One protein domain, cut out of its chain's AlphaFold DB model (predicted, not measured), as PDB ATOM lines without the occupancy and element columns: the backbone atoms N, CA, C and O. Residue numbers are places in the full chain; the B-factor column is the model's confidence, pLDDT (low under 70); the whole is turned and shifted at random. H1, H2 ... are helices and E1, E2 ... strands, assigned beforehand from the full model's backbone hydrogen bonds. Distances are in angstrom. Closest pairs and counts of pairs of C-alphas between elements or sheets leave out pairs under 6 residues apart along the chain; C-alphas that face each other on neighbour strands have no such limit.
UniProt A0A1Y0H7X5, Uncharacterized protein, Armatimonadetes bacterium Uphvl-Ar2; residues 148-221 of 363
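AT A GLANCE: This is residues 148 to 221 of the 363 residues of an uncharacterized protein of Armatimonadetes bacterium Uphvl-Ar2 (UniProt A0A1Y0H7X5). Short strands in three small sheets surround the one-turn helix H1 near the middle, and the longer helix H2 packs beside E4. Strands E1 and E6, side by side, turn sharply into E2 and E7, and E5 pairs with E7. The 74 printed residues run E1 E2 E3 H1 E4 E5 H2 E6 E7, mixed helices and strands. The whole is compact, with a radius of gyration of the C-alphas of 11.4 A, yet elongated, spanning 35 by 21 by 18 A.

HOW THE PARTS SIT: The largest sheet, mixed, runs E2, residues 153 to 156, E7, residues 215 to 220, and E5, residues 188 to 191. E2 and E7 are parallel, with N 154 and O 217 2.9 A apart; E7 and E5 are antiparallel, with N 218 and O 188 at 2.7 A. E1, residues 148 to 150, is parallel to E6, residues 209 to 212, with N 211 and O 148 at 2.8 A. E1 runs on into E2 at 95 degrees, and E6 into E7 at 68 degrees. E3, residues 160 to 162, is antiparallel to E4, residues 177 to 180, with N 178 and O 161 at 2.8 A. H1, residues 163 to 166, only grazes the largest sheet; its closest C-alphas to E2 are Leu 166 and Ala 154, 5.9 A. H2, residues 192 to 202, has every O i to N i+4 pair within hydrogen-bond range; H1 is too short for one. The closest C-alphas of H2 and E4 are Arg 198 and Leu 178, 6.7 A.

IN THESE COORDINATES: E1 begins at C-alpha 148 (13.827, -256.722, -33.223). H2 is 15.1 A long, and E7, 16.4 A, ends at C-alpha 220 (15.529, -254.802, -11.300).

THE WHOLE: The C-alphas farthest apart, Gly 185 and Gly 205, are 35.7 A apart. The printed part has no cut and no long link. Residue 205 is under pLDDT 70.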
ATOM      1  N   TRP A 148      13.708-256.888 -34.665       90.88
ATOM      2  CA  TRP A 148      13.827-256.722 -33.223       90.88
ATOM      3  C   TRP A 148      15.264-256.422 -32.838       90.88
ATOM      4  O   TRP A 148      16.175-257.181 -33.173       90.88
ATOM      5  N   SER A 149      15.472-255.347 -32.086       90.62
ATOM      6  CA  SER A 149      16.792-254.991 -31.572       90.62
ATOM      7  C   SER A 149      16.904-255.357 -30.097       90.62
ATOM      8  O   SER A 149      16.202-254.796 -29.260       90.62
ATOM      9  N   LEU A 150      17.791-256.300 -29.768       92.62
ATOM     10  CA  LEU A 150      18.048-256.683 -28.381       92.62
ATOM     11  C   LEU A 150      18.960-255.646 -27.710       92.62
ATOM     12  O   LEU A 150      20.048-255.345 -28.217       92.62
ATOM     13  N   LYS A 151      18.535-255.129 -26.554       91.44
ATOM     14  CA  LYS A 151      19.329-254.207 -25.725       91.44
ATOM     15  C   LYS A 151      20.524-254.936 -25.098       91.44
ATOM     16  O   LYS A 151      20.461-256.139 -24.868       91.44
ATOM     17  N   SER A 152      21.613-254.231 -24.784       85.25
ATOM     18  CA  SER A 152      22.725-254.820 -24.008       85.25
ATOM     19  C   SER A 152      22.402-254.910 -22.517       85.25
ATOM     20  O   SER A 152      22.809-255.856 -21.843       85.25
ATOM     21  N   ASP A 153      21.629-253.946 -22.015       85.25
ATOM     22  CA  ASP A 153      21.245-253.817 -20.617       85.25
ATOM     23  C   ASP A 153      19.793-253.334 -20.537       85.25
ATOM     24  O   ASP A 153      19.356-252.501 -21.333       85.25
ATOM     25  N   ALA A 154      19.041-253.877 -19.584       89.75
ATOM     26  CA  ALA A 154      17.646-253.532 -19.358       89.75
ATOM     27  C   ALA A 154      17.376-253.349 -17.865       89.75
ATOM     28  O   ALA A 154      17.780-254.165 -17.029       89.75
ATOM     29  N   LEU A 155      16.664-252.272 -17.546       83.75
ATOM     30  CA  LEU A 155      16.218-251.944 -16.201       83.75
ATOM     31  C   LEU A 155      14.712-252.201 -16.111       83.75
ATOM     32  O   LEU A 155      13.941-251.528 -16.789       83.75
ATOM     33  N   VAL A 156      14.299-253.161 -15.283       89.12
ATOM     34  CA  VAL A 156      12.885-253.551 -15.136       89.12
ATOM     35  C   VAL A 156      12.317-253.058 -13.812       89.12
ATOM     36  O   VAL A 156      12.893-253.310 -12.757       89.12
ATOM     37  N   ALA A 157      11.188-252.351 -13.840       78.19
ATOM     38  CA  ALA A 157      10.537-251.858 -12.621       78.19
ATOM     39  C   ALA A 157       9.654-252.928 -11.949       78.19
ATOM     40  O   ALA A 157       9.557-252.988 -10.721       78.19
ATOM     41  N   GLY A 158       9.025-253.784 -12.757       78.44
ATOM     42  CA  GLY A 158       8.090-254.811 -12.306       78.44
ATOM     43  C   GLY A 158       8.743-256.000 -11.600       78.44
ATOM     44  O   GLY A 158       9.962-256.125 -11.479       78.44
ATOM     45  N   ASP A 159       7.898-256.890 -11.095       81.69
ATOM     46  CA  ASP A 159       8.255-258.227 -10.609       81.69
ATOM     47  C   ASP A 159       8.317-259.275 -11.735       81.69
ATOM     48  O   ASP A 159       8.861-260.365 -11.537       81.69
ATOM     49  N   ARG A 160       7.807-258.934 -12.921       87.88
ATOM     50  CA  ARG A 160       7.875-259.722 -14.153       87.88
ATOM     51  C   ARG A 160       8.729-259.014 -15.197       87.88
ATOM     52  O   ARG A 160       8.813-257.790 -15.212       87.88
ATOM     53  N   ILE A 161       9.366-259.811 -16.045       90.06
ATOM     54  CA  ILE A 161      10.093-259.338 -17.221       90.06
ATOM     55  C   ILE A 161       9.223-259.633 -18.431       90.06
ATOM     56  O   ILE A 161       8.842-260.784 -18.645       90.06
ATOM     57  N   THR A 162       8.953-258.616 -19.230       92.44
ATOM     58  CA  THR A 162       8.279-258.754 -20.518       92.44
ATOM     59  C   THR A 162       9.292-258.710 -21.656       92.44
ATOM     60  O   THR A 162      10.439-258.284 -21.491       92.44
ATOM     61  N   LEU A 163       8.893-259.162 -22.838       90.62
ATOM     62  CA  LEU A 163       9.750-259.088 -24.013       90.62
ATOM     63  C   LEU A 163      10.038-257.636 -24.427       90.62
ATOM     64  O   LEU A 163      11.168-257.336 -24.818       90.62
ATOM     65  N   GLY A 164       9.061-256.738 -24.281       90.25
ATOM     66  CA  GLY A 164       9.211-255.309 -24.567       90.25
ATOM     67  C   GLY A 164      10.241-254.607 -23.677       90.25
ATOM     68  O   GLY A 164      10.899-253.662 -24.113       90.25
ATOM     69  N   ASP A 165      10.470-255.111 -22.460       90.88
ATOM     70  CA  ASP A 165      11.528-254.584 -21.592       90.88
ATOM     71  C   ASP A 165      12.917-254.774 -22.220       90.88
ATOM     72  O   ASP A 165      13.792-253.908 -22.120       90.88
ATOM     73  N   LEU A 166      13.113-255.903 -22.904       93.50
ATOM     74  CA  LEU A 166      14.417-256.362 -23.381       93.50
ATOM     75  C   LEU A 166      14.693-255.993 -24.840       93.50
ATOM     76  O   LEU A 166      15.855-255.885 -25.238       93.50
ATOM     77  N   VAL A 167      13.638-255.829 -25.636       92.56
ATOM     78  CA  VAL A 167      13.709-255.772 -27.095       92.56
ATOM     79  C   VAL A 167      12.954-254.562 -27.629       92.56
ATOM     80  O   VAL A 167      11.765-254.395 -27.367       92.56
ATOM     81  N   ASP A 168      13.624-253.760 -28.453       89.12
ATOM     82  CA  ASP A 168      12.971-252.703 -29.222       89.12
ATOM     83  C   ASP A 168      12.357-253.288 -30.501       89.12
ATOM     84  O   ASP A 168      12.970-254.119 -31.176       89.12
ATOM     85  N   GLY A 169      11.144-252.848 -30.850       84.44
ATOM     86  CA  GLY A 169      10.424-253.327 -32.038       84.44
ATOM     87  C   GLY A 169       9.573-254.585 -31.819       84.44
ATOM     88  O   GLY A 169       9.067-255.138 -32.793       84.44
ATOM     89  N   ALA A 170       9.374-255.018 -30.567       84.94
ATOM     90  CA  ALA A 170       8.584-256.209 -30.228       84.94
ATOM     91  C   ALA A 170       7.109-256.145 -30.690       84.94
ATOM     92  O   ALA A 170       6.510-257.189 -30.934       84.94
ATOM     93  N   GLY A 171       6.536-254.945 -30.860       84.75
ATOM     94  CA  GLY A 171       5.165-254.758 -31.353       84.75
ATOM     95  C   GLY A 171       4.143-255.518 -30.506       84.75
ATOM     96  O   GLY A 171       4.206-255.469 -29.279       84.75
ATOM     97  N   ASP A 172       3.266-256.280 -31.158       83.31
ATOM     98  CA  ASP A 172       2.218-257.088 -30.511       83.31
ATOM     99  C   ASP A 172       2.760-258.179 -29.567       83.31
ATOM    100  O   ASP A 172       2.015-258.774 -28.794       83.31
ATOM    101  N   PHE A 173       4.065-258.455 -29.617       84.88
ATOM    102  CA  PHE A 173       4.723-259.443 -28.766       84.88
ATOM    103  C   PHE A 173       5.345-258.832 -27.501       84.88
ATOM    104  O   PHE A 173       5.900-259.571 -26.688       84.88
ATOM    105  N   ALA A 174       5.276-257.507 -27.320       87.25
ATOM    106  CA  ALA A 174       5.906-256.813 -26.197       87.25
ATOM    107  C   ALA A 174       5.462-257.365 -24.831       87.25
ATOM    108  O   ALA A 174       6.301-257.516 -23.945       87.25
ATOM    109  N   ASP A 175       4.194-257.758 -24.701       87.44
ATOM    110  CA  ASP A 175       3.595-258.224 -23.444       87.44
ATOM    111  C   ASP A 175       3.897-259.697 -23.108       87.44
ATOM    112  O   ASP A 175       3.419-260.217 -22.097       87.44
ATOM    113  N   ILE A 176       4.692-260.401 -23.926       85.19
ATOM    114  CA  ILE A 176       5.081-261.785 -23.630       85.19
ATOM    115  C   ILE A 176       5.874-261.834 -22.324       85.19
ATOM    116  O   ILE A 176       6.959-261.263 -22.212       85.19
ATOM    117  N   ASP A 177       5.358-262.600 -21.367       86.56
ATOM    118  CA  ASP A 177       5.981-262.821 -20.067       86.56
ATOM    119  C   ASP A 177       7.177-263.787 -20.171       86.56
ATOM    120  O   ASP A 177       7.058-264.951 -20.569       86.56
ATOM    121  N   LEU A 178       8.356-263.300 -19.784       84.81
ATOM    122  CA  LEU A 178       9.625-264.029 -19.795       84.81
ATOM    123  C   LEU A 178      10.000-264.618 -18.428       84.81
ATOM    124  O   LEU A 178      11.007-265.329 -18.312       84.81
ATOM    125  N   GLY A 179       9.201-264.359 -17.394       86.00
ATOM    126  CA  GLY A 179       9.405-264.869 -16.045       86.00
ATOM    127  C   GLY A 179       9.575-263.777 -14.995       86.00
ATOM    128  O   GLY A 179       9.415-262.585 -15.244       86.00
ATOM    129  N   ALA A 180       9.931-264.211 -13.787       84.12
ATOM    130  CA  ALA A 180      10.192-263.308 -12.676       84.12
ATOM    131  C   ALA A 180      11.455-262.459 -12.910       84.12
ATOM    132  O   ALA A 180      12.486-262.962 -13.387       84.12
ATOM    133  N   ALA A 181      11.371-261.192 -12.511       84.88
ATOM    134  CA  ALA A 181      12.502-260.283 -12.404       84.88
ATOM    135  C   ALA A 181      13.538-260.823 -11.404       84.88
ATOM    136  O   ALA A 181      13.173-261.514 -10.444       84.88
ATOM    137  N   PRO A 182      14.838-260.544 -11.608       82.19
ATOM    138  CA  PRO A 182      15.845-260.918 -10.627       82.19
ATOM    139  C   PRO A 182      15.585-260.224  -9.278       82.19
ATOM    140  O   PRO A 182      14.952-259.162  -9.232       82.19
ATOM    141  N   PRO A 183      16.102-260.786  -8.170       81.88
ATOM    142  CA  PRO A 183      16.182-260.060  -6.909       81.88
ATOM    143  C   PRO A 183      16.897-258.711  -7.087       81.88
ATOM    144  O   PRO A 183      17.747-258.557  -7.967       81.88
ATOM    145  N   PHE A 184      16.573-257.732  -6.241       80.56
ATOM    146  CA  PHE A 184      17.231-256.423  -6.278       80.56
ATOM    147  C   PHE A 184      18.751-256.567  -6.099       80.56
ATOM    148  O   PHE A 184      19.216-257.380  -5.299       80.56
ATOM    149  N   GLY A 185      19.523-255.819  -6.893       75.94
ATOM    150  CA  GLY A 185      20.991-255.883  -6.905       75.94
ATOM    151  C   GLY A 185      21.587-257.084  -7.656       75.94
ATOM    152  O   GLY A 185      22.802-257.150  -7.830       75.94
ATOM    153  N   VAL A 186      20.766-258.020  -8.147       78.56
ATOM    154  CA  VAL A 186      21.226-259.199  -8.896       78.56
ATOM    155  C   VAL A 186      21.041-258.992 -10.399       78.56
ATOM    156  O   VAL A 186      19.992-258.542 -10.860       78.56
ATOM    157  N   LYS A 187      22.062-259.365 -11.180       81.06
ATOM    158  CA  LYS A 187      22.012-259.359 -12.649       81.06
ATOM    159  C   LYS A 187      21.547-260.714 -13.171       81.06
ATOM    160  O   LYS A 187      22.070-261.749 -12.761       81.06
ATOM    161  N   ARG A 188      20.614-260.709 -14.124       86.25
ATOM    162  CA  ARG A 188      20.193-261.903 -14.869       86.25
ATOM    163  C   ARG A 188      20.404-261.688 -16.358       86.25
ATOM    164  O   ARG A 188      19.950-260.691 -16.898       86.25
ATOM    165  N   THR A 189      21.043-262.635 -17.030       86.69
ATOM    166  CA  THR A 189      21.315-262.525 -18.468       86.69
ATOM    167  C   THR A 189      20.311-263.341 -19.277       86.69
ATOM    168  O   THR A 189      20.021-264.488 -18.933       86.69
ATOM    169  N   PHE A 190      19.814-262.758 -20.367       85.06
ATOM    170  CA  PHE A 190      19.061-263.456 -21.409       85.06
ATOM    171  C   PHE A 190      19.833-263.365 -22.722       85.06
ATOM    172  O   PHE A 190      20.386-262.316 -23.047       85.06
ATOM    173  N   ASP A 191      19.870-264.453 -23.478       85.25
ATOM    174  CA  ASP A 191      20.399-264.469 -24.838       85.25
ATOM    175  C   ASP A 191      19.272-264.663 -25.857       85.25
ATOM    176  O   ASP A 191      18.139-265.026 -25.521       85.25
ATOM    177  N   ARG A 192      19.581-264.410 -27.131       83.88
ATOM    178  CA  ARG A 192      18.607-264.546 -28.223       83.88
ATOM    179  C   ARG A 192      18.020-265.955 -28.320       83.88
ATOM    180  O   ARG A 192      16.854-266.093 -28.675       83.88
ATOM    181  N   ALA A 193      18.792-266.994 -27.993       80.62
ATOM    182  CA  ALA A 193      18.324-268.378 -28.054       80.62
ATOM    183  C   ALA A 193      17.226-268.644 -27.013       80.62
ATOM    184  O   ALA A 193      16.186-269.220 -27.342       80.62
ATOM    185  N   LEU A 194      17.415-268.163 -25.784       79.62
ATOM    186  CA  LEU A 194      16.425-268.241 -24.716       79.62
ATOM    187  C   LEU A 194      15.171-267.425 -25.047       79.62
ATOM    188  O   LEU A 194      14.058-267.911 -24.842       79.62
ATOM    189  N   LEU A 195      15.334-266.213 -25.588       84.44
ATOM    190  CA  LEU A 195      14.203-265.371 -25.997       84.44
ATOM    191  C   LEU A 195      13.404-266.010 -27.137       84.44
ATOM    192  O   LEU A 195      12.179-266.055 -27.072       84.44
ATOM    193  N   LEU A 196      14.081-266.591 -28.130       83.31
ATOM    194  CA  LEU A 196      13.442-267.358 -29.200       83.31
ATOM    195  C   LEU A 196      12.696-268.585 -28.668       83.31
ATOM    196  O   LEU A 196      11.600-268.881 -29.138       83.31
ATOM    197  N   ALA A 197      13.261-269.298 -27.690       78.69
ATOM    198  CA  ALA A 197      12.587-270.434 -27.070       78.69
ATOM    199  C   ALA A 197      11.283-270.001 -26.379       78.69
ATOM    200  O   ALA A 197      10.250-270.637 -26.575       78.69
ATOM    201  N   ARG A 198      11.308-268.883 -25.637       78.75
ATOM    202  CA  ARG A 198      10.118-268.317 -24.977       78.75
ATOM    203  C   ARG A 198       9.086-267.802 -25.976       78.75
ATOM    204  O   ARG A 198       7.904-268.104 -25.827       78.75
ATOM    205  N   LEU A 199       9.533-267.117 -27.028       81.44
ATOM    206  CA  LEU A 199       8.671-266.647 -28.110       81.44
ATOM    207  C   LEU A 199       7.951-267.808 -28.796       81.44
ATOM    208  O   LEU A 199       6.750-267.736 -29.005       81.44
ATOM    209  N   ARG A 200       8.650-268.906 -29.102       81.50
ATOM    210  CA  ARG A 200       8.038-270.077 -29.752       81.50
ATOM    211  C   ARG A 200       6.978-270.755 -28.888       81.50
ATOM    212  O   ARG A 200       6.056-271.345 -29.439       81.50
ATOM    213  N   THR A 201       7.112-270.691 -27.562       74.94
ATOM    214  CA  THR A 201       6.089-271.190 -26.635       74.94
ATOM    215  C   THR A 201       4.877-270.263 -26.584       74.94
ATOM    216  O   THR A 201       3.752-270.748 -26.634       74.94
ATOM    217  N   ALA A 202       5.095-268.950 -26.489       72.88
ATOM    218  CA  ALA A 202       4.020-267.968 -26.328       72.88
ATOM    219  C   ALA A 202       3.289-267.637 -27.642       72.88
ATOM    220  O   ALA A 202       2.084-267.409 -27.639       72.88
ATOM    221  N   ALA A 203       4.006-267.643 -28.764       74.56
ATOM    222  CA  ALA A 203       3.495-267.371 -30.101       74.56
ATOM    223  C   ALA A 203       4.105-268.353 -31.125       74.56
ATOM    224  O   ALA A 203       5.064-268.023 -31.838       74.56
ATOM    225  N   PRO A 204       3.571-269.586 -31.210       74.56
ATOM    226  CA  PRO A 204       4.031-270.578 -32.173       74.56
ATOM    227  C   PRO A 204       3.945-270.048 -33.610       74.56
ATOM    228  O   PRO A 204       2.896-269.598 -34.058       74.56
ATOM    229  N   GLY A 205       5.060-270.108 -34.340       68.12
ATOM    230  CA  GLY A 205       5.141-269.644 -35.731       68.12
ATOM    231  C   GLY A 205       5.557-268.181 -35.910       68.12
ATOM    232  O   GLY A 205       5.799-267.779 -37.047       68.12
ATOM    233  N   ALA A 206       5.720-267.409 -34.829       74.00
ATOM    234  CA  ALA A 206       6.288-266.066 -34.913       74.00
ATOM    235  C   ALA A 206       7.720-266.115 -35.475       74.00
ATOM    236  O   ALA A 206       8.582-266.855 -34.984       74.00
ATOM    237  N   GLN A 207       7.967-265.324 -36.518       75.19
ATOM    238  CA  GLN A 207       9.293-265.121 -37.091       75.19
ATOM    239  C   GLN A 207       9.789-263.726 -36.735       75.19
ATOM    240  O   GLN A 207       9.024-262.767 -36.741       75.19
ATOM    241  N   VAL A 208      11.079-263.627 -36.437       79.06
ATOM    242  CA  VAL A 208      11.742-262.384 -36.046       79.06
ATOM    243  C   VAL A 208      13.122-262.331 -36.684       79.06
ATOM    244  O   VAL A 208      13.825-263.346 -36.744       79.06
ATOM    245  N   GLN A 209      13.526-261.141 -37.125       83.31
ATOM    246  CA  GLN A 209      14.916-260.845 -37.456       83.31
ATOM    247  C   GLN A 209      15.566-260.085 -36.301       83.31
ATOM    248  O   GLN A 209      15.053-259.057 -35.869       83.31
ATOM    249  N   TRP A 210      16.689-260.592 -35.795       84.38
ATOM    250  CA  TRP A 210      17.396-259.991 -34.665       84.38
ATOM    251  C   TRP A 210      18.478-259.006 -35.118       84.38
ATOM    252  O   TRP A 210      19.267-259.304 -36.013       84.38
ATOM    253  N   SER A 211      18.572-257.875 -34.424       85.19
ATOM    254  CA  SER A 211      19.694-256.933 -34.449       85.19
ATOM    255  C   SER A 211      20.113-256.550 -33.018       85.19
ATOM    256  O   SER A 211      19.535-257.024 -32.039       85.19
ATOM    257  N   GLY A 212      21.138-255.705 -32.870       87.56
ATOM    258  CA  GLY A 212      21.607-255.240 -31.558       87.56
ATOM    259  C   GLY A 212      22.537-256.235 -30.856       87.56
ATOM    260  O   GLY A 212      23.333-256.912 -31.507       87.56
ATOM    261  N   ALA A 213      22.453-256.324 -29.528       83.19
ATOM    262  CA  ALA A 213      23.317-257.183 -28.716       83.19
ATOM    263  C   ALA A 213      22.973-258.679 -28.867       83.19
ATOM    264  O   ALA A 213      21.848-259.038 -29.210       83.19
ATOM    265  N   GLU A 214      23.927-259.573 -28.586       83.31
ATOM    266  CA  GLU A 214      23.684-261.033 -28.527       83.31
ATOM    267  C   GLU A 214      23.020-261.474 -27.212       83.31
ATOM    268  O   GLU A 214      22.414-262.544 -27.118       83.31
ATOM    269  N   ARG A 215      23.152-260.638 -26.179       83.88
ATOM    270  CA  ARG A 215      22.618-260.857 -24.838       83.88
ATOM    271  C   ARG A 215      22.249-259.540 -24.177       83.88
ATOM    272  O   ARG A 215      22.881-258.525 -24.452       83.88
ATOM    273  N   VAL A 216      21.291-259.620 -23.264       89.81
ATOM    274  CA  VAL A 216      20.838-258.520 -22.416       89.81
ATOM    275  C   VAL A 216      21.071-258.864 -20.950       89.81
ATOM    276  O   VAL A 216      20.724-259.959 -20.498       89.81
ATOM    277  N   ASN A 217      21.657-257.936 -20.198       86.38
ATOM    278  CA  ASN A 217      21.723-258.016 -18.745       86.38
ATOM    279  C   ASN A 217      20.539-257.272 -18.144       86.38
ATOM    280  O   ASN A 217      20.371-256.073 -18.335       86.38
ATOM    281  N   VAL A 218      19.728-257.995 -17.390       90.00
ATOM    282  CA  VAL A 218      18.532-257.473 -16.747       90.00
ATOM    283  C   VAL A 218      18.832-257.227 -15.283       90.00
ATOM    284  O   VAL A 218      19.292-258.127 -14.573       90.00
ATOM    285  N   VAL A 219      18.547-256.010 -14.839       86.75
ATOM    286  CA  VAL A 219      18.564-255.605 -13.435       86.75
ATOM    287  C   VAL A 219      17.201-255.063 -13.053       86.75
ATOM    288  O   VAL A 219      16.539-254.391 -13.843       86.75
ATOM    289  N   ARG A 220      16.771-255.354 -11.828       87.12
ATOM    290  CA  ARG A 220      15.529-254.802 -11.300       87.12
ATOM    291  C   ARG A 220      15.782-253.407 -10.735       87.12
ATOM    292  O   ARG A 220      16.690-253.238  -9.923       87.12
ATOM    293  N   ALA A 221      14.982-252.433 -11.158       84.88
ATOM    294  CA  ALA A 221      15.016-251.077 -10.635       84.88
ATOM    295  C   ALA A 221      14.704-251.103  -9.143       84.88
ATOM    296  O   ALA A 221      13.645-251.573  -8.736       84.88
TER     297      ALA A 221